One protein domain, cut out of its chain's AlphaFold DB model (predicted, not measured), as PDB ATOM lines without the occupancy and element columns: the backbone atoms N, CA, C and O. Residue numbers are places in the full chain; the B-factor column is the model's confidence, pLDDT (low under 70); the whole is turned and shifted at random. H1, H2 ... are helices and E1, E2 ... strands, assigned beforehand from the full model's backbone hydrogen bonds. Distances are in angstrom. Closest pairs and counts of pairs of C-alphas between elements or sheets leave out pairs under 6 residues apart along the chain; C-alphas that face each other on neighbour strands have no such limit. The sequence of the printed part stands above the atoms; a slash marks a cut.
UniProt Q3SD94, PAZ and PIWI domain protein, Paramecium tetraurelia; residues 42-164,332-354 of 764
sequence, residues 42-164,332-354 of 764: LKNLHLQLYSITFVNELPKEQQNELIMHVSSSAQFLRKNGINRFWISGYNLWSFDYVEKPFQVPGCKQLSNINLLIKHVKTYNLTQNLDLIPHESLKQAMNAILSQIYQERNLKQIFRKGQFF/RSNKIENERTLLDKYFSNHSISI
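What this domain is: This is residues 42 to 164 and 332 to 354 of the 764 residues of the protein "PAZ and PIWI domain protein" of Paramecium tetraurelia (UniProt Q3SD94). A curled, strongly twisted sheet of five strands has H1 packed on one face, with H2 on that same face but beside the strands and over none of them, and the long helix H3 crossing E2 and E3 on the other face. Beyond H3 lie the small hairpin of E6 and E7 and the helix H4, whose residues 332 to 339 stick out while E8 folds back beside its later part. The printed part has 146 residues, with four named helices and eight named strands in the order E1 H1 H2 E2 E3 E4 E5 H3 E6 E7 H4 E8; the class is mixed, helices and strands. The large sheet has the order E2 E3 E1 E5 E4 and is antiparallel. The whole is compact, with a radius of gyration of the C-alphas of 16.4 A, and spans 51 by 34 by 26 A.

Where its parts are: E1, residues 46 to 54, begins at C-alpha 46 (-38.857, 24.491, 33.412) and is 25.9 A long. H1, residues 60 to 72, is 18.6 A long, and H2 is residues 74 to 79. E2 is residues 85 to 88, E3 residues 91 to 94 and E4 residues 102 to 105. E5, residues 114 to 124, is 30.1 A long. H3, residues 134 to 151, is 26.0 A long and begins at C-alpha 134 (-30.665, 37.523, 30.183). E6 is residues 154 to 156 and E7 residues 162 to 164. H4, residues 332 to 348, is 24.2 A long. E8, residues 352 to 354, ends at C-alpha 354 (-41.181, 38.093, 45.077).

How they stand to each other: E1 and E5 are antiparallel at 156 degrees, with N 47 and O 123 2.8 A apart. E3 is on E1's other side, with N 50 and O 92 2.8 A apart. The hairpin E2 and E3 has N 86 and O 93 at 2.8 A, and the hairpin E4 and E5 has N 104 and O 115 at 2.8 A. E1, H1 H2 and E2 form a split strand-helix-strand unit, two strands running the same way with E3 between them, and its crossover is right-handed. Helices on both faces give three layers, H1 and H2 on one face and H3 on the other. The closest C-alphas of H1 and E2 are those of Ser 71 and Ile 87, 7.1 A. H3 runs across the strands, at 75 degrees to E3 on the local plane; its closest C-alpha pair with E2 is Ala 143 and Trp 86, 5.5 A. In the hairpin E6 and E7, N 155 and O 164 are 2.9 A apart. H3 and H4 are close but not clearly touching, about perpendicular at 86 degrees, with the C-alphas of Ile 148 and Tyr 346 closest at 6.8 A. E8 pairs with no named strand; its closest C-alpha pair with H4 is Ile 354 and Asp 344, 5.2 A. Every O i to N i+4 pair is within hydrogen-bond range in H2, H3 and H4, and 8 of 9 are in H1.

The domain as a whole: The C-alphas of Asn 112 and Ser 333 are the two farthest apart, 51.9 A. Residues 165 to 331 are cut out, with 16.0 A from C-alpha 164 to C-alpha 332. Of the links that are printed whole, none is long. The mean pLDDT of the printed part is 83.9; residues 57 to 58, 60 to 62, 64 to 65 and 108 to 112 are under 70.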
ATOM      1  N   LEU A  42     -39.947  28.632  43.205       80.00
ATOM      2  CA  LEU A  42     -40.251  27.801  44.387       80.00
ATOM      3  C   LEU A  42     -40.221  26.286  44.125       80.00
ATOM      4  O   LEU A  42     -40.185  25.495  45.063       80.00
ATOM      5  N   LYS A  43     -40.286  25.869  42.859       79.31
ATOM      6  CA  LYS A  43     -40.276  24.464  42.417       79.31
ATOM      7  C   LYS A  43     -39.216  24.284  41.335       79.31
ATOM      8  O   LYS A  43     -38.713  25.285  40.837       79.31
ATOM      9  N   ASN A  44     -38.917  23.039  40.946       80.31
ATOM     10  CA  ASN A  44     -38.103  22.737  39.760       80.31
ATOM     11  C   ASN A  44     -38.860  23.160  38.486       80.31
ATOM     12  O   ASN A  44     -39.602  22.377  37.887       80.31
ATOM     13  N   LEU A  45     -38.756  24.442  38.143       84.19
ATOM     14  CA  LEU A  45     -39.543  25.086  37.101       84.19
ATOM     15  C   LEU A  45     -38.772  25.075  35.789       84.19
ATOM     16  O   LEU A  45     -37.677  25.623  35.689       84.19
ATOM     17  N   HIS A  46     -39.393  24.500  34.764       88.25
ATOM     18  CA  HIS A  46     -38.857  24.491  33.412       88.25
ATOM     19  C   HIS A  46     -39.679  25.436  32.545       88.25
ATOM     20  O   HIS A  46     -40.860  25.207  32.302       88.25
ATOM     21  N   LEU A  47     -39.049  26.510  32.087       89.50
ATOM     22  CA  LEU A  47     -39.637  27.462  31.165       89.50
ATOM     23  C   LEU A  47     -39.405  26.995  29.729       89.50
ATOM     24  O   LEU A  47     -38.272  26.891  29.264       89.50
ATOM     25  N   GLN A  48     -40.497  26.746  29.027       91.75
ATOM     26  CA  GLN A  48     -40.525  26.297  27.648       91.75
ATOM     27  C   GLN A  48     -40.719  27.497  26.721       91.75
ATOM     28  O   GLN A  48     -41.655  28.282  26.895       91.75
ATOM     29  N   LEU A  49     -39.837  27.630  25.733       91.81
ATOM     30  CA  LEU A  49     -39.945  28.596  24.648       91.81
ATOM     31  C   LEU A  49     -40.453  27.895  23.392       91.81
ATOM     32  O   LEU A  49     -39.814  26.973  22.884       91.81
ATOM     33  N   TYR A  50     -41.552  28.402  22.854       91.88
ATOM     34  CA  TYR A  50     -42.119  28.012  21.575       91.88
ATOM     35  C   TYR A  50     -42.075  29.189  20.600       91.88
ATOM     36  O   TYR A  50     -42.278  30.346  20.977       91.88
ATOM     37  N   SER A  51     -41.846  28.888  19.328       90.75
ATOM     38  CA  SER A  51     -41.962  29.840  18.226       90.75
ATOM     39  C   SER A  51     -43.340  29.737  17.587       90.75
ATOM     40  O   SER A  51     -43.828  28.637  17.329       90.75
ATOM     41  N   ILE A  52     -43.949  30.891  17.328       88.44
ATOM     42  CA  ILE A  52     -45.165  31.043  16.534       88.44
ATOM     43  C   ILE A  52     -44.719  31.429  15.127       88.44
ATOM     44  O   ILE A  52     -44.118  32.487  14.919       88.44
ATOM     45  N   THR A  53     -44.993  30.561  14.164       85.44
ATOM     46  CA  THR A  53     -44.636  30.756  12.754       85.44
ATOM     47  C   THR A  53     -45.870  30.643  11.873       85.44
ATOM     48  O   THR A  53     -46.854  30.004  12.240       85.44
ATOM     49  N   PHE A  54     -45.835  31.299  10.718       81.25
ATOM     50  CA  PHE A  54     -46.904  31.225   9.730       81.25
ATOM     51  C   PHE A  54     -46.524  30.175   8.696       81.25
ATOM     52  O   PHE A  54     -45.370  30.128   8.274       81.25
ATOM     53  N   VAL A  55     -47.484  29.341   8.301       72.44
ATOM     54  CA  VAL A  55     -47.264  28.347   7.239       72.44
ATOM     55  C   VAL A  55     -47.070  29.034   5.876       72.44
ATOM     56  O   VAL A  55     -46.314  28.536   5.052       72.44
ATOM     57  N   ASN A  56     -47.668  30.217   5.686       70.88
ATOM     58  CA  ASN A  56     -47.561  31.032   4.473       70.88
ATOM     59  C   ASN A  56     -46.945  32.406   4.787       70.88
ATOM     60  O   ASN A  56     -47.101  32.918   5.899       70.88
ATOM     61  N   GLU A  57     -46.292  33.039   3.806       68.25
ATOM     62  CA  GLU A  57     -45.860  34.436   3.933       68.25
ATOM     63  C   GLU A  57     -47.072  35.374   3.982       68.25
ATOM     64  O   GLU A  57     -47.971  35.301   3.146       68.25
ATOM     65  N   LEU A  58     -47.107  36.253   4.986       68.56
ATOM     66  CA  LEU A  58     -48.245  37.139   5.238       68.56
ATOM     67  C   LEU A  58     -47.803  38.584   5.455       68.56
ATOM     68  O   LEU A  58     -46.753  38.813   6.064       68.56
ATOM     69  N   PRO A  59     -48.630  39.572   5.077       70.38
ATOM     70  CA  PRO A  59     -48.444  40.953   5.494       70.38
ATOM     71  C   PRO A  59     -48.382  41.079   7.022       70.38
ATOM     72  O   PRO A  59     -49.140  40.456   7.765       70.38
ATOM     73  N   LYS A  60     -47.492  41.943   7.513       64.50
ATOM     74  CA  LYS A  60     -47.171  42.092   8.945       64.50
ATOM     75  C   LYS A  60     -48.365  42.502   9.825       64.50
ATOM     76  O   LYS A  60     -48.370  42.232  11.022       64.50
ATOM     77  N   GLU A  61     -49.369  43.158   9.249       61.44
ATOM     78  CA  GLU A  61     -50.621  43.513   9.935       61.44
ATOM     79  C   GLU A  61     -51.463  42.279  10.247       61.44
ATOM     80  O   GLU A  61     -51.836  42.079  11.403       61.44
ATOM     81  N   GLN A  62     -51.651  41.411   9.250       67.25
ATOM     82  CA  GLN A  62     -52.320  40.123   9.421       67.25
ATOM     83  C   GLN A  62     -51.546  39.242  10.406       67.25
ATOM     84  O   GLN A  62     -52.149  38.611  11.268       67.25
ATOM     85  N   GLN A  63     -50.206  39.274  10.371       71.44
ATOM     86  CA  GLN A  63     -49.373  38.586  11.363       71.44
ATOM     87  C   GLN A  63     -49.664  39.057  12.798       71.44
ATOM     88  O   GLN A  63     -49.853  38.233  13.689       71.44
ATOM     89  N   ASN A  64     -49.731  40.371  13.040       68.88
ATOM     90  CA  ASN A  64     -50.019  40.914  14.373       68.88
ATOM     91  C   ASN A  64     -51.437  40.568  14.848       68.88
ATOM     92  O   ASN A  64     -51.630  40.255  16.024       68.88
ATOM     93  N   GLU A  65     -52.423  40.630  13.952       69.50
ATOM     94  CA  GLU A  65     -53.806  40.255  14.253       69.50
ATOM     95  C   GLU A  65     -53.916  38.769  14.610       69.50
ATOM     96  O   GLU A  65     -54.522  38.418  15.624       69.50
ATOM     97  N   LEU A  66     -53.247  37.905  13.847       72.62
ATOM     98  CA  LEU A  66     -53.176  36.470  14.104       72.62
ATOM     99  C   LEU A  66     -52.446  36.145  15.413       72.62
ATOM    100  O   LEU A  66     -52.917  35.304  16.171       72.62
ATOM    101  N   ILE A  67     -51.349  36.833  15.745       75.62
ATOM    102  CA  ILE A  67     -50.677  36.672  17.048       75.62
ATOM    103  C   ILE A  67     -51.615  37.051  18.198       75.62
ATOM    104  O   ILE A  67     -51.692  36.326  19.190       75.62
ATOM    105  N   MET A  68     -52.357  38.160  18.074       72.00
ATOM    106  CA  MET A  68     -53.376  38.508  19.071       72.00
ATOM    107  C   MET A  68     -54.484  37.453  19.133       72.00
ATOM    108  O   MET A  68     -54.997  37.166  20.215       72.00
ATOM    109  N   HIS A  69     -54.825  36.842  17.995       77.00
ATOM    110  CA  HIS A  69     -55.779  35.745  17.948       77.00
ATOM    111  C   HIS A  69     -55.286  34.513  18.717       77.00
ATOM    112  O   HIS A  69     -56.080  33.931  19.453       77.00
ATOM    113  N   VAL A  70     -53.991  34.168  18.666       75.62
ATOM    114  CA  VAL A  70     -53.431  33.067  19.481       75.62
ATOM    115  C   VAL A  70     -53.739  33.270  20.964       75.62
ATOM    116  O   VAL A  70     -54.154  32.327  21.634       75.62
ATOM    117  N   SER A  71     -53.624  34.504  21.473       71.50
ATOM    118  CA  SER A  71     -54.001  34.818  22.859       71.50
ATOM    119  C   SER A  71     -55.488  34.571  23.139       71.50
ATOM    120  O   SER A  71     -55.837  34.114  24.225       71.50
ATOM    121  N   SER A  72     -56.366  34.829  22.164       72.31
ATOM    122  CA  SER A  72     -57.805  34.538  22.264       72.31
ATOM    123  C   SER A  72     -58.165  33.058  22.053       72.31
ATOM    124  O   SER A  72     -59.227  32.622  22.488       72.31
ATOM    125  N   SER A  73     -57.265  32.261  21.471       78.50
ATOM    126  CA  SER A  73     -57.448  30.830  21.178       78.50
ATOM    127  C   SER A  73     -56.962  29.920  22.312       78.50
ATOM    128  O   SER A  73     -56.524  28.791  22.086       78.50
ATOM    129  N   ALA A  74     -57.079  30.385  23.559       78.19
ATOM    130  CA  ALA A  74     -56.619  29.683  24.760       78.19
ATOM    131  C   ALA A  74     -57.175  28.253  24.887       78.19
ATOM    132  O   ALA A  74     -56.474  27.353  25.345       78.19
ATOM    133  N   GLN A  75     -58.421  28.022  24.459       81.50
ATOM    134  CA  GLN A  75     -59.030  26.687  24.464       81.50
ATOM    135  C   GLN A  75     -58.289  25.705  23.552       81.50
ATOM    136  O   GLN A  75     -58.151  24.533  23.895       81.50
ATOM    137  N   PHE A  76     -57.791  26.173  22.406       83.50
ATOM    138  CA  PHE A  76     -57.058  25.338  21.462       83.50
ATOM    139  C   PHE A  76     -55.670  24.973  22.005       83.50
ATOM    140  O   PHE A  76     -55.267  23.815  21.934       83.50
ATOM    141  N   LEU A  77     -54.973  25.935  22.616       85.06
ATOM    142  CA  LEU A  77     -53.692  25.692  23.290       85.06
ATOM    143  C   LEU A  77     -53.842  24.670  24.427       85.06
ATOM    144  O   LEU A  77     -53.076  23.712  24.490       85.06
ATOM    145  N   ARG A  78     -54.897  24.806  25.242       86.44
ATOM    146  CA  ARG A  78     -55.235  23.858  26.319       86.44
ATOM    147  C   ARG A  78     -55.500  22.448  25.799       86.44
ATOM    148  O   ARG A  78     -54.980  21.491  26.359       86.44
ATOM    149  N   LYS A  79     -56.249  22.309  24.695       86.19
ATOM    150  CA  LYS A  79     -56.485  21.006  24.043       86.19
ATOM    151  C   LYS A  79     -55.194  20.324  23.581       86.19
ATOM    152  O   LYS A  79     -55.137  19.104  23.568       86.19
ATOM    153  N   ASN A  80     -54.173  21.103  23.227       86.69
ATOM    154  CA  ASN A  80     -52.867  20.600  22.798       86.69
ATOM    155  C   ASN A  80     -51.844  20.513  23.950       86.69
ATOM    156  O   ASN A  80     -50.655  20.363  23.696       86.69
ATOM    157  N   GLY A  81     -52.283  20.607  25.212       86.75
ATOM    158  CA  GLY A  81     -51.432  20.402  26.391       86.75
ATOM    159  C   GLY A  81     -50.748  21.655  26.945       86.75
ATOM    160  O   GLY A  81     -50.068  21.561  27.962       86.75
ATOM    161  N   ILE A  82     -50.950  22.834  26.344       88.62
ATOM    162  CA  ILE A  82     -50.446  24.112  26.870       88.62
ATOM    163  C   ILE A  82     -51.556  24.794  27.676       88.62
ATOM    164  O   ILE A  82     -52.404  25.513  27.138       88.62
ATOM    165  N   ASN A  83     -51.556  24.583  28.990       85.69
ATOM    166  CA  ASN A  83     -52.586  25.098  29.888       85.69
ATOM    167  C   ASN A  83     -52.349  26.551  30.286       85.69
ATOM    168  O   ASN A  83     -53.293  27.347  30.357       85.69
ATOM    169  N   ARG A  84     -51.085  26.889  30.550       85.31
ATOM    170  CA  ARG A  84     -50.650  28.230  30.954       85.31
ATOM    171  C   ARG A  84     -49.629  28.745  29.961       85.31
ATOM    172  O   ARG A  84     -48.611  28.099  29.740       85.31
ATOM    173  N   PHE A  85     -49.881  29.907  29.374       88.94
ATOM    174  CA  PHE A  85     -48.997  30.465  28.361       88.94
ATOM    175  C   PHE A  85     -48.955  31.987  28.407       88.94
ATOM    176  O   PHE A  85     -49.932  32.632  28.778       88.94
ATOM    177  N   TRP A  86     -47.836  32.546  27.953       89.06
ATOM    178  CA  TRP A  86     -47.615  33.982  27.821       89.06
ATOM    179  C   TRP A  86     -46.993  34.280  26.468       89.06
ATOM    180  O   TRP A  86     -46.025  33.640  26.068       89.06
ATOM    181  N   ILE A  87     -47.529  35.266  25.755       84.25
ATOM    182  CA  ILE A  87     -47.101  35.571  24.387       84.25
ATOM    183  C   ILE A  87     -46.386  36.918  24.365       84.25
ATOM    184  O   ILE A  87     -46.849  37.903  24.939       84.25
ATOM    185  N   SER A  88     -45.245  36.962  23.683       81.94
ATOM    186  CA  SER A  88     -44.466  38.177  23.459       81.94
ATOM    187  C   SER A  88     -43.938  38.183  22.028       81.94
ATOM    188  O   SER A  88     -42.956  37.518  21.700       81.94
ATOM    189  N   GLY A  89     -44.615  38.925  21.149       81.88
ATOM    190  CA  GLY A  89     -44.341  38.877  19.712       81.88
ATOM    191  C   GLY A  89     -44.600  37.475  19.155       81.88
ATOM    192  O   GLY A  89     -45.682  36.937  19.340       81.88
ATOM    193  N   TYR A  90     -43.593  36.887  18.510       84.88
ATOM    194  CA  TYR A  90     -43.655  35.535  17.937       84.88
ATOM    195  C   TYR A  90     -43.245  34.431  18.918       84.88
ATOM    196  O   TYR A  90     -43.121  33.278  18.520       84.88
ATOM    197  N   ASN A  91     -42.993  34.773  20.181       89.06
ATOM    198  CA  ASN A  91     -42.575  33.818  21.197       89.06
ATOM    199  C   ASN A  91     -43.759  33.497  22.108       89.06
ATOM    200  O   ASN A  91     -44.398  34.410  22.637       89.06
ATOM    201  N   LEU A  92     -44.011  32.207  22.314       90.88
ATOM    202  CA  LEU A  92     -44.921  31.693  23.329       90.88
ATOM    203  C   LEU A  92     -44.091  31.038  24.430       90.88
ATOM    204  O   LEU A  92     -43.245  30.190  24.172       90.88
ATOM    205  N   TRP A  93     -44.344  31.449  25.662       91.50
ATOM    206  CA  TRP A  93     -43.705  30.938  26.863       91.50
ATOM    207  C   TRP A  93     -44.709  30.102  27.643       91.50
ATOM    208  O   TRP A  93     -45.860  30.513  27.771       91.50
ATOM    209  N   SER A  94     -44.297  28.960  28.180       91.69
ATOM    210  CA  SER A  94     -45.143  28.117  29.032       91.69
ATOM    211  C   SER A  94     -44.297  27.352  30.046       91.69
ATOM    212  O   SER A  94     -43.100  27.176  29.840       91.69
ATOM    213  N   PHE A  95     -44.906  26.890  31.137       89.88
ATOM    214  CA  PHE A  95     -44.296  25.865  31.993       89.88
ATOM    215  C   PHE A  95     -44.666  24.441  31.556       89.88
ATOM    216  O   PHE A  95     -44.051  23.483  32.018       89.88
ATOM    217  N   ASP A  96     -45.638  24.302  30.656       89.75
ATOM    218  CA  ASP A  96     -46.082  23.026  30.114       89.75
ATOM    219  C   ASP A  96     -45.203  22.641  28.914       89.75
ATOM    220  O   ASP A  96     -44.923  23.468  28.036       89.75
ATOM    221  N   TYR A  97     -44.751  21.385  28.879       90.88
ATOM    222  CA  TYR A  97     -43.927  20.846  27.798       90.88
ATOM    223  C   TYR A  97     -44.770  20.068  26.787       90.88
ATOM    224  O   TYR A  97     -45.494  19.142  27.147       90.88
ATOM    225  N   VAL A  98     -44.627  20.432  25.515       90.19
ATOM    226  CA  VAL A  98     -45.249  19.786  24.364       90.19
ATOM    227  C   VAL A  98     -44.175  19.626  23.295       90.19
ATOM    228  O   VAL A  98     -43.681  20.603  22.739       90.19
ATOM    229  N   GLU A  99     -43.794  18.384  23.019       83.44
ATOM    230  CA  GLU A  99     -42.719  18.078  22.074       83.44
ATOM    231  C   GLU A  99     -43.158  18.257  20.614       83.44
ATOM    232  O   GLU A  99     -42.453  18.853  19.799       83.44
ATOM    233  N   LYS A 100     -44.348  17.746  20.273       88.88
ATOM    234  CA  LYS A 100     -44.832  17.727  18.891       88.88
ATOM    235  C   LYS A 100     -45.345  19.110  18.475       88.88
ATOM    236  O   LYS A 100     -46.176  19.681  19.184       88.88
ATOM    237  N   PRO A 101     -44.905  19.646  17.321       89.56
ATOM    238  CA  PRO A 101     -45.443  20.894  16.809       89.56
ATOM    239  C   PRO A 101     -46.915  20.715  16.430       89.56
ATOM    240  O   PRO A 101     -47.314  19.669  15.918       89.56
ATOM    241  N   PHE A 102     -47.717  21.749  16.654       89.31
ATOM    242  CA  PHE A 102     -49.150  21.725  16.369       89.31
ATOM    243  C   PHE A 102     -49.604  23.052  15.757       89.31
ATOM    244  O   PHE A 102     -48.924  24.074  15.861       89.31
ATOM    245  N   GLN A 103     -50.747  23.028  15.073       87.31
ATOM    246  CA  GLN A 103     -51.263  24.172  14.325       87.31
ATOM    247  C   GLN A 103     -52.470  24.787  15.020       87.31
ATOM    248  O   GLN A 103     -53.406  24.066  15.334       87.31
ATOM    249  N   VAL A 104     -52.479  26.105  15.207       84.12
ATOM    250  CA  VAL A 104     -53.642  26.866  15.681       84.12
ATOM    251  C   VAL A 104     -54.348  27.487  14.472       84.12
ATOM    252  O   VAL A 104     -53.679  28.167  13.688       84.12
ATOM    253  N   PRO A 105     -55.666  27.284  14.301       79.62
ATOM    254  CA  PRO A 105     -56.404  27.895  13.199       79.62
ATOM    255  C   PRO A 105     -56.427  29.426  13.321       79.62
ATOM    256  O   PRO A 105     -56.403  29.978  14.426       79.62
ATOM    257  N   GLY A 106     -56.461  30.107  12.177       72.69
ATOM    258  CA  GLY A 106     -56.542  31.563  12.088       72.69
ATOM    259  C   GLY A 106     -57.895  32.132  12.530       72.69
ATOM    260  O   GLY A 106     -58.870  31.412  12.751       72.69
ATOM    261  N   CYS A 107     -57.966  33.460  12.661       70.44
ATOM    262  CA  CYS A 107     -59.204  34.148  13.034       70.44
ATOM    263  C   CYS A 107     -60.261  34.052  11.914       70.44
ATOM    264  O   CYS A 107     -59.938  33.737  10.775       70.44
ATOM    265  N   LYS A 108     -61.535  34.371  12.203       66.06
ATOM    266  CA  LYS A 108     -62.663  34.234  11.248       66.06
ATOM    267  C   LYS A 108     -62.431  34.864   9.862       66.06
ATOM    268  O   LYS A 108     -62.998  34.383   8.893       66.06
ATOM    269  N   GLN A 109     -61.637  35.932   9.770       63.03
ATOM    270  CA  GLN A 109     -61.323  36.629   8.513       63.03
ATOM    271  C   GLN A 109     -60.115  36.028   7.766       63.03
ATOM    272  O   GLN A 109     -59.897  36.333   6.600       63.03
ATOM    273  N   LEU A 110     -59.342  35.165   8.431       65.56
ATOM    274  CA  LEU A 110     -58.108  34.527   7.961       65.56
ATOM    275  C   LEU A 110     -58.140  33.016   8.271       65.56
ATOM    276  O   LEU A 110     -57.133  32.429   8.661       65.56
ATOM    277  N   SER A 111     -59.306  32.378   8.128       64.12
ATOM    278  CA  SER A 111     -59.545  30.982   8.537       64.12
ATOM    279  C   SER A 111     -58.683  29.960   7.794       64.12
ATOM    280  O   SER A 111     -58.436  28.876   8.310       64.12
ATOM    281  N   ASN A 112     -58.212  30.310   6.596       69.50
ATOM    282  CA  ASN A 112     -57.393  29.443   5.745       69.50
ATOM    283  C   ASN A 112     -55.904  29.460   6.140       69.50
ATOM    284  O   ASN A 112     -55.087  28.803   5.498       69.50
ATOM    285  N   ILE A 113     -55.533  30.242   7.156       74.75
ATOM    286  CA  ILE A 113     -54.156  30.391   7.619       74.75
ATOM    287  C   ILE A 113     -54.007  29.675   8.953       74.75
ATOM    288  O   ILE A 113     -54.658  30.026   9.935       74.75
ATOM    289  N   ASN A 114     -53.076  28.727   9.001       77.88
ATOM    290  CA  ASN A 114     -52.708  28.033  10.226       77.88
ATOM    291  C   ASN A 114     -51.401  28.592  10.796       77.88
ATOM    292  O   ASN A 114     -50.444  28.885  10.073       77.88
ATOM    293  N   LEU A 115     -51.368  28.729  12.118       83.31
ATOM    294  CA  LEU A 115     -50.215  29.179  12.891       83.31
ATOM    295  C   LEU A 115     -49.513  27.956  13.464       83.31
ATOM    296  O   LEU A 115     -50.093  27.230  14.266       83.31
ATOM    297  N   LEU A 116     -48.268  27.724  13.070       87.44
ATOM    298  CA  LEU A 116     -47.472  26.611  13.564       87.44
ATOM    299  C   LEU A 116     -46.768  27.008  14.864       87.44
ATOM    300  O   LEU A 116     -45.956  27.938  14.882       87.44
ATOM    301  N   ILE A 117     -47.057  26.268  15.933       89.19
ATOM    302  CA  ILE A 117     -46.378  26.376  17.223       89.19
ATOM    303  C   ILE A 117     -45.355  25.250  17.315       89.19
ATOM    304  O   ILE A 117     -45.709  24.072  17.266       89.19
ATOM    305  N   LYS A 118     -44.080  25.620  17.447       91.62
ATOM    306  CA  LYS A 118     -42.959  24.675  17.531       91.62
ATOM    307  C   LYS A 118     -42.103  24.965  18.756       91.62
ATOM    308  O   LYS A 118     -41.703  26.114  18.953       91.62
ATOM    309  N   HIS A 119     -41.792  23.932  19.539       93.69
ATOM    310  CA  HIS A 119     -40.839  24.023  20.646       93.69
ATOM    311  C   HIS A 119     -39.447  24.418  20.135       93.69
ATOM    312  O   HIS A 119     -38.995  23.952  19.090       93.69
ATOM    313  N   VAL A 120     -38.800  25.338  20.848       91.25
ATOM    314  CA  VAL A 120     -37.478  25.876  20.502       91.25
ATOM    315  C   VAL A 120     -36.456  25.490  21.556       91.25
ATOM    316  O   VAL A 120     -35.371  25.030  21.214       91.25
ATOM    317  N   LYS A 121     -36.761  25.746  22.834       90.56
ATOM    318  CA  LYS A 121     -35.799  25.549  23.920       90.56
ATOM    319  C   LYS A 121     -36.486  25.404  25.273       90.56
ATOM    320  O   LYS A 121     -37.513  26.028  25.526       90.56
ATOM    321  N   THR A 122     -35.859  24.636  26.153       89.94
ATOM    322  CA  THR A 122     -36.220  24.514  27.567       89.94
ATOM    323  C   THR A 122     -35.171  25.210  28.422       89.94
ATOM    324  O   THR A 122     -33.972  25.019  28.217       89.94
ATOM    325  N   TYR A 123     -35.614  25.998  29.397       88.81
ATOM    326  CA  TYR A 123     -34.761  26.643  30.386       88.81
ATOM    327  C   TYR A 123     -35.137  26.153  31.780       88.81
ATOM    328  O   TYR A 123     -36.294  26.272  32.178       88.81
ATOM    329  N   ASN A 124     -34.177  25.633  32.538       86.31
ATOM    330  CA  ASN A 124     -34.394  25.345  33.951       86.31
ATOM    331  C   ASN A 124     -34.208  26.649  34.747       86.31
ATOM    332  O   ASN A 124     -33.152  27.268  34.687       86.31
ATOM    333  N   LEU A 125     -35.260  27.104  35.429       82.19
ATOM    334  CA  LEU A 125     -35.261  28.354  36.199       82.19
ATOM    335  C   LEU A 125     -34.711  28.179  37.621       82.19
ATOM    336  O   LEU A 125     -34.428  29.163  38.298       82.19
ATOM    337  N   THR A 126     -34.581  26.940  38.084       78.44
ATOM    338  CA  THR A 126     -34.177  26.598  39.453       78.44
ATOM    339  C   THR A 126     -32.704  26.212  39.512       78.44
ATOM    340  O   THR A 126     -31.999  26.570  40.450       78.44
ATOM    341  N   GLN A 127     -32.235  25.499  38.492       70.94
ATOM    342  CA  GLN A 127     -30.851  25.089  38.299       70.94
ATOM    343  C   GLN A 127     -30.304  25.806  37.064       70.94
ATOM    344  O   GLN A 127     -30.969  25.840  36.036       70.94
ATOM    345  N   ASN A 128     -29.084  26.342  37.142       72.31
ATOM    346  CA  ASN A 128     -28.411  27.012  36.020       72.31
ATOM    347  C   ASN A 128     -29.089  28.300  35.514       72.31
ATOM    348  O   ASN A 128     -29.036  28.605  34.322       72.31
ATOM    349  N   LEU A 129     -29.676  29.090  36.416       77.75
ATOM    350  CA  LEU A 129     -30.261  30.394  36.088       77.75
ATOM    351  C   LEU A 129     -29.264  31.324  35.362       77.75
ATOM    352  O   LEU A 129     -29.656  32.044  34.446       77.75
ATOM    353  N   ASP A 130     -27.976  31.246  35.714       72.94
ATOM    354  CA  ASP A 130     -26.885  31.989  35.066       72.94
ATOM    355  C   ASP A 130     -26.639  31.586  33.597       72.94
ATOM    356  O   ASP A 130     -26.082  32.375  32.837       72.94
ATOM    357  N   LEU A 131     -27.057  30.386  33.168       77.00
ATOM    358  CA  LEU A 131     -26.922  29.932  31.774       77.00
ATOM    359  C   LEU A 131     -28.060  30.431  30.875       77.00
ATOM    360  O   LEU A 131     -28.001  30.286  29.650       77.00
ATOM    361  N   ILE A 132     -29.123  30.996  31.455       79.69
ATOM    362  CA  ILE A 132     -30.237  31.536  30.679       79.69
ATOM    363  C   ILE A 132     -29.817  32.889  30.103       79.69
ATOM    364  O   ILE A 132     -29.483  33.799  30.865       79.69
ATOM    365  N   PRO A 133     -29.918  33.095  28.774       82.69
ATOM    366  CA  PRO A 133     -29.663  34.402  28.188       82.69
ATOM    367  C   PRO A 133     -30.554  35.459  28.848       82.69
ATOM    368  O   PRO A 133     -31.783  35.335  28.838       82.69
ATOM    369  N   HIS A 134     -29.951  36.517  29.391       81.38
ATOM    370  CA  HIS A 134     -30.665  37.523  30.183       81.38
ATOM    371  C   HIS A 134     -31.880  38.121  29.459       81.38
ATOM    372  O   HIS A 134     -32.938  38.310  30.060       81.38
ATOM    373  N   GLU A 135     -31.770  38.354  28.149       81.94
ATOM    374  CA  GLU A 135     -32.877  38.861  27.333       81.94
ATOM    375  C   GLU A 135     -34.025  37.850  27.176       81.94
ATOM    376  O   GLU A 135     -35.184  38.259  27.126       81.94
ATOM    377  N   SER A 136     -33.749  36.541  27.177       85.25
ATOM    378  CA  SER A 136     -34.794  35.504  27.147       85.25
ATOM    379  C   SER A 136     -35.605  35.506  28.442       85.25
ATOM    380  O   SER A 136     -36.832  35.600  28.399       85.25
ATOM    381  N   LEU A 137     -34.927  35.509  29.598       85.31
ATOM    382  CA  LEU A 137     -35.604  35.567  30.898       85.31
ATOM    383  C   LEU A 137     -36.423  36.857  31.039       85.31
ATOM    384  O   LEU A 137     -37.585  36.834  31.440       85.31
ATOM    385  N   LYS A 138     -35.850  37.991  30.634       85.19
ATOM    386  CA  LYS A 138     -36.527  39.291  30.638       85.19
ATOM    387  C   LYS A 138     -37.753  39.312  29.728       85.19
ATOM    388  O   LYS A 138     -38.772  39.886  30.107       85.19
ATOM    389  N   GLN A 139     -37.696  38.703  28.544       86.38
ATOM    390  CA  GLN A 139     -38.857  38.592  27.655       86.38
ATOM    391  C   GLN A 139     -39.977  37.757  28.277       86.38
ATOM    392  O   GLN A 139     -41.126  38.202  28.247       86.38
ATOM    393  N   ALA A 140     -39.646  36.605  28.861       87.19
ATOM    394  CA  ALA A 140     -40.612  35.735  29.525       87.19
ATOM    395  C   ALA A 140     -41.275  36.433  30.720       87.19
ATOM    396  O   ALA A 140     -42.499  36.528  30.790       87.19
ATOM    397  N   MET A 141     -40.475  37.027  31.608       87.94
ATOM    398  CA  MET A 141     -40.981  37.739  32.784       87.94
ATOM    399  C   MET A 141     -41.838  38.950  32.410       87.94
ATOM    400  O   MET A 141     -42.879  39.180  33.018       87.94
ATOM    401  N   ASN A 142     -41.463  39.701  31.369       87.25
ATOM    402  CA  ASN A 142     -42.290  40.800  30.867       87.25
ATOM    403  C   ASN A 142     -43.631  40.317  30.291       87.25
ATOM    404  O   ASN A 142     -44.623  41.041  30.391       87.25
ATOM    405  N   ALA A 143     -43.675  39.125  29.685       86.31
ATOM    406  CA  ALA A 143     -44.913  38.533  29.181       86.31
ATOM    407  C   ALA A 143     -45.849  38.145  30.340       86.31
ATOM    408  O   ALA A 143     -47.024  38.513  30.317       86.31
ATOM    409  N   ILE A 144     -45.302  37.518  31.389       89.50
ATOM    410  CA  ILE A 144     -46.026  37.194  32.630       89.50
ATOM    411  C   ILE A 144     -46.574  38.468  33.283       89.50
ATOM    412  O   ILE A 144     -47.775  38.573  33.521       89.50
ATOM    413  N   LEU A 145     -45.722  39.478  33.500       91.38
ATOM    414  CA  LEU A 145     -46.130  40.771  34.064       91.38
ATOM    415  C   LEU A 145     -47.239  41.425  33.241       91.38
ATOM    416  O   LEU A 145     -48.209  41.928  33.801       91.38
ATOM    417  N   SER A 146     -47.115  41.407  31.911       88.19
ATOM    418  CA  SER A 146     -48.116  42.007  31.030       88.19
ATOM    419  C   SER A 146     -49.485  41.357  31.188       88.19
ATOM    420  O   SER A 146     -50.480  42.078  31.181       88.19
ATOM    421  N   GLN A 147     -49.544  40.035  31.363       86.75
ATOM    422  CA  GLN A 147     -50.798  39.338  31.638       86.75
ATOM    423  C   GLN A 147     -51.349  39.688  33.027       86.75
ATOM    424  O   GLN A 147     -52.507  40.082  33.126       86.75
ATOM    425  N   ILE A 148     -50.520  39.632  34.076       91.00
ATOM    426  CA  ILE A 148     -50.938  39.964  35.453       91.00
ATOM    427  C   ILE A 148     -51.521  41.382  35.523       91.00
ATOM    428  O   ILE A 148     -52.553  41.619  36.148       91.00
ATOM    429  N   TYR A 149     -50.887  42.353  34.862       91.94
ATOM    430  CA  TYR A 149     -51.410  43.718  34.816       91.94
ATOM    431  C   TYR A 149     -52.709  43.834  34.015       91.94
ATOM    432  O   TYR A 149     -53.589  44.593  34.421       91.94
ATOM    433  N   GLN A 150     -52.861  43.074  32.925       86.81
ATOM    434  CA  GLN A 150     -54.105  43.041  32.148       86.81
ATOM    435  C   GLN A 150     -55.278  42.484  32.960       86.81
ATOM    436  O   GLN A 150     -56.356  43.071  32.908       86.81
ATOM    437  N   GLU A 151     -55.064  41.423  33.745       87.62
ATOM    438  CA  GLU A 151     -56.062  40.861  34.674       87.62
ATOM    439  C   GLU A 151     -56.521  41.890  35.722       87.62
ATOM    440  O   GLU A 151     -57.640  41.829  36.223       87.62
ATOM    441  N   ARG A 152     -55.679  42.890  36.006       88.81
ATOM    442  CA  ARG A 152     -55.953  43.995  36.933       88.81
ATOM    443  C   ARG A 152     -56.488  45.264  36.260       88.81
ATOM    444  O   ARG A 152     -56.552  46.295  36.918       88.81
ATOM    445  N   ASN A 153     -56.844  45.221  34.975       86.56
ATOM    446  CA  ASN A 153     -57.267  46.371  34.156       86.56
ATOM    447  C   ASN A 153     -56.190  47.446  33.897       86.56
ATOM    448  O   ASN A 153     -56.493  48.516  33.360       86.56
ATOM    449  N   LEU A 154     -54.912  47.163  34.167       89.12
ATOM    450  CA  LEU A 154     -53.812  48.029  33.746       89.12
ATOM    451  C   LEU A 154     -53.320  47.612  32.359       89.12
ATOM    452  O   LEU A 154     -53.159  46.433  32.046       89.12
ATOM    453  N   LYS A 155     -53.028  48.594  31.503       83.88
ATOM    454  CA  LYS A 155     -52.447  48.332  30.178       83.88
ATOM    455  C   LYS A 155     -51.050  48.902  30.082       83.88
ATOM    456  O   LYS A 155     -50.755  49.959  30.633       83.88
ATOM    457  N   GLN A 156     -50.204  48.217  29.321       84.31
ATOM    458  CA  GLN A 156     -48.887  48.740  29.008       84.31
ATOM    459  C   GLN A 156     -49.022  49.950  28.070       84.31
ATOM    460  O   GLN A 156     -49.502  49.809  26.943       84.31
ATOM    461  N   ILE A 157     -48.616  51.136  28.526       76.62
ATOM    462  CA  ILE A 157     -48.708  52.402  27.779       76.62
ATOM    463  C   ILE A 157     -47.337  53.105  27.842       76.62
ATOM    464  O   ILE A 157     -46.596  52.987  28.810       76.62
ATOM    465  N   PHE A 158     -46.987  53.855  26.796       73.06
ATOM    466  CA  PHE A 158     -45.743  54.623  26.600       73.06
ATOM    467  C   PHE A 158     -44.482  53.802  26.326       73.06
ATOM    468  O   PHE A 158     -43.910  53.917  25.242       73.06
ATOM    469  N   ARG A 159     -44.008  53.015  27.292       74.75
ATOM    470  CA  ARG A 159     -42.770  52.225  27.173       74.75
ATOM    471  C   ARG A 159     -43.003  50.802  27.668       74.75
ATOM    472  O   ARG A 159     -43.905  50.557  28.465       74.75
ATOM    473  N   LYS A 160     -42.178  49.862  27.196       80.06
ATOM    474  CA  LYS A 160     -42.192  48.484  27.706       80.06
ATOM    475  C   LYS A 160     -41.985  48.486  29.224       80.06
ATOM    476  O   LYS A 160     -41.141  49.234  29.716       80.06
ATOM    477  N   GLY A 161     -42.774  47.677  29.929       85.88
ATOM    478  CA  GLY A 161     -42.761  47.579  31.386       85.88
ATOM    479  C   GLY A 161     -43.477  48.709  32.126       85.88
ATOM    480  O   GLY A 161     -43.405  48.739  33.345       85.88
ATOM    481  N   GLN A 162     -44.143  49.652  31.444       90.38
ATOM    482  CA  GLN A 162     -44.936  50.699  32.102       90.38
ATOM    483  C   GLN A 162     -46.428  50.421  31.955       90.38
ATOM    484  O   GLN A 162     -46.956  50.468  30.845       90.38
ATOM    485  N   PHE A 163     -47.104  50.173  33.069       91.38
ATOM    486  CA  PHE A 163     -48.500  49.762  33.137       91.38
ATOM    487  C   PHE A 163     -49.321  50.848  33.818       91.38
ATOM    488  O   PHE A 163     -48.988  51.263  34.923       91.38
ATOM    489  N   PHE A 164     -50.380  51.318  33.165       89.25
ATOM    490  CA  PHE A 164     -51.247  52.377  33.681       89.25
ATOM    491  C   PHE A 164     -52.693  51.911  33.711       89.25
ATOM    492  O   PHE A 164     -53.143  51.189  32.814       89.25
ATOM    493  N   ARG A 332     -43.977  57.082  48.370       93.25
ATOM    494  CA  ARG A 332     -43.572  56.292  47.205       93.25
ATOM    495  C   ARG A 332     -43.215  54.862  47.607       93.25
ATOM    496  O   ARG A 332     -43.677  53.938  46.941       93.25
ATOM    497  N   SER A 333     -42.430  54.682  48.671       93.81
ATOM    498  CA  SER A 333     -42.047  53.360  49.181       93.81
ATOM    499  C   SER A 333     -43.278  52.531  49.553       93.81
ATOM    500  O   SER A 333     -43.374  51.376  49.153       93.81
ATOM    501  N   ASN A 334     -44.266  53.131  50.221       94.62
ATOM    502  CA  ASN A 334     -45.511  52.449  50.583       94.62
ATOM    503  C   ASN A 334     -46.322  52.029  49.347       94.62
ATOM    504  O   ASN A 334     -46.806  50.900  49.277       94.62
ATOM    505  N   LYS A 335     -46.441  52.901  48.332       94.94
ATOM    506  CA  LYS A 335     -47.109  52.545  47.064       94.94
ATOM    507  C   LYS A 335     -46.402  51.393  46.347       94.94
ATOM    508  O   LYS A 335     -47.078  50.534  45.788       94.94
ATOM    509  N   ILE A 336     -45.070  51.371  46.364       96.38
ATOM    510  CA  ILE A 336     -44.269  50.297  45.763       96.38
ATOM    511  C   ILE A 336     -44.444  48.988  46.540       96.38
ATOM    512  O   ILE A 336     -44.668  47.953  45.921       96.38
ATOM    513  N   GLU A 337     -44.411  49.022  47.870       95.56
ATOM    514  CA  GLU A 337     -44.540  47.818  48.699       95.56
ATOM    515  C   GLU A 337     -45.943  47.196  48.614       95.56
ATOM    516  O   GLU A 337     -46.092  45.972  48.525       95.56
ATOM    517  N   ASN A 338     -46.982  48.034  48.545       95.94
ATOM    518  CA  ASN A 338     -48.349  47.586  48.281       95.94
ATOM    519  C   ASN A 338     -48.447  46.885  46.922       95.94
ATOM    520  O   ASN A 338     -49.035  45.808  46.811       95.94
ATOM    521  N   GLU A 339     -47.837  47.471  45.893       95.75
ATOM    522  CA  GLU A 339     -47.809  46.888  44.556       95.75
ATOM    523  C   GLU A 339     -47.010  45.580  44.514       95.75
ATOM    524  O   GLU A 339     -47.477  44.605  43.924       95.75
ATOM    525  N   ARG A 340     -45.855  45.509  45.187       96.19
ATOM    526  CA  ARG A 340     -45.065  44.277  45.331       96.19
ATOM    527  C   ARG A 340     -45.892  43.171  45.973       96.19
ATOM    528  O   ARG A 340     -45.945  42.071  45.437       96.19
ATOM    529  N   THR A 341     -46.568  43.470  47.080       96.12
ATOM    530  CA  THR A 341     -47.419  42.509  47.798       96.12
ATOM    531  C   THR A 341     -48.554  41.995  46.916       96.12
ATOM    532  O   THR A 341     -48.889  40.812  46.958       96.12
ATOM    533  N   LEU A 342     -49.149  42.863  46.092       94.69
ATOM    534  CA  LEU A 342     -50.149  42.446  45.113       94.69
ATOM    535  C   LEU A 342     -49.535  41.536  44.052       94.69
ATOM    536  O   LEU A 342     -50.068  40.456  43.818       94.69
ATOM    537  N   LEU A 343     -48.423  41.936  43.436       94.44
ATOM    538  CA  LEU A 343     -47.751  41.126  42.420       94.44
ATOM    539  C   LEU A 343     -47.344  39.756  42.968       94.44
ATOM    540  O   LEU A 343     -47.583  38.760  42.296       94.44
ATOM    541  N   ASP A 344     -46.812  39.682  44.184       94.62
ATOM    542  CA  ASP A 344     -46.380  38.436  44.830       94.62
ATOM    543  C   ASP A 344     -47.523  37.410  44.939       94.62
ATOM    544  O   ASP A 344     -47.338  36.227  44.645       94.62
ATOM    545  N   LYS A 345     -48.751  37.872  45.228       93.69
ATOM    546  CA  LYS A 345     -49.957  37.021  45.219       93.69
ATOM    547  C   LYS A 345     -50.239  36.426  43.836       93.69
ATOM    548  O   LYS A 345     -50.548  35.242  43.736       93.69
ATOM    549  N   TYR A 346     -50.111  37.216  42.768       91.88
ATOM    550  CA  TYR A 346     -50.305  36.722  41.397       91.88
ATOM    551  C   TYR A 346     -49.156  35.810  40.949       91.88
ATOM    552  O   TYR A 346     -49.395  34.766  40.348       91.88
ATOM    553  N   PHE A 347     -47.909  36.156  41.276       90.12
ATOM    554  CA  PHE A 347     -46.737  35.337  40.958       90.12
ATOM    555  C   PHE A 347     -46.753  33.984  41.673       90.12
ATOM    556  O   PHE A 347     -46.338  32.984  41.083       90.12
ATOM    557  N   SER A 348     -47.320  33.917  42.879       88.75
ATOM    558  CA  SER A 348     -47.469  32.664  43.628       88.75
ATOM    559  C   SER A 348     -48.278  31.617  42.849       88.75
ATOM    560  O   SER A 348     -47.929  30.433  42.860       88.75
ATOM    561  N   ASN A 349     -49.272  32.038  42.051       86.19
ATOM    562  CA  ASN A 349     -50.023  31.143  41.152       86.19
ATOM    563  C   ASN A 349     -49.130  30.488  40.084       86.19
ATOM    564  O   ASN A 349     -49.455  29.425  39.543       86.19
ATOM    565  N   HIS A 350     -47.987  31.105  39.795       84.38
ATOM    566  CA  HIS A 350     -46.977  30.669  38.838       84.38
ATOM    567  C   HIS A 350     -45.777  29.979  39.506       84.38
ATOM    568  O   HIS A 350     -44.783  29.729  38.834       84.38
ATOM    569  N   SER A 351     -45.868  29.625  40.797       88.12
ATOM    570  CA  SER A 351     -44.754  29.054  41.583       88.12
ATOM    571  C   SER A 351     -43.513  29.960  41.631       88.12
ATOM    572  O   SER A 351     -42.386  29.490  41.797       88.12
ATOM    573  N   ILE A 352     -43.731  31.266  41.499       90.69
ATOM    574  CA  ILE A 352     -42.724  32.314  41.617       90.69
ATOM    575  C   ILE A 352     -43.068  33.125  42.867       90.69
ATOM    576  O   ILE A 352     -44.234  33.438  43.082       90.69
ATOM    577  N   SER A 353     -42.082  33.495  43.676       92.31
ATOM    578  CA  SER A 353     -42.273  34.459  44.762       92.31
ATOM    579  C   SER A 353     -41.400  35.688  44.568       92.31
ATOM    580  O   SER A 353     -40.308  35.625  43.993       92.31
ATOM    581  N   ILE A 354     -41.897  36.823  45.044       94.56
ATOM    582  CA  ILE A 354     -41.181  38.093  45.077       94.56
ATOM    583  C   ILE A 354     -40.790  38.359  46.525       94.56
ATOM    584  O   ILE A 354     -41.640  38.619  47.376       94.56
TER     585      ILE A 354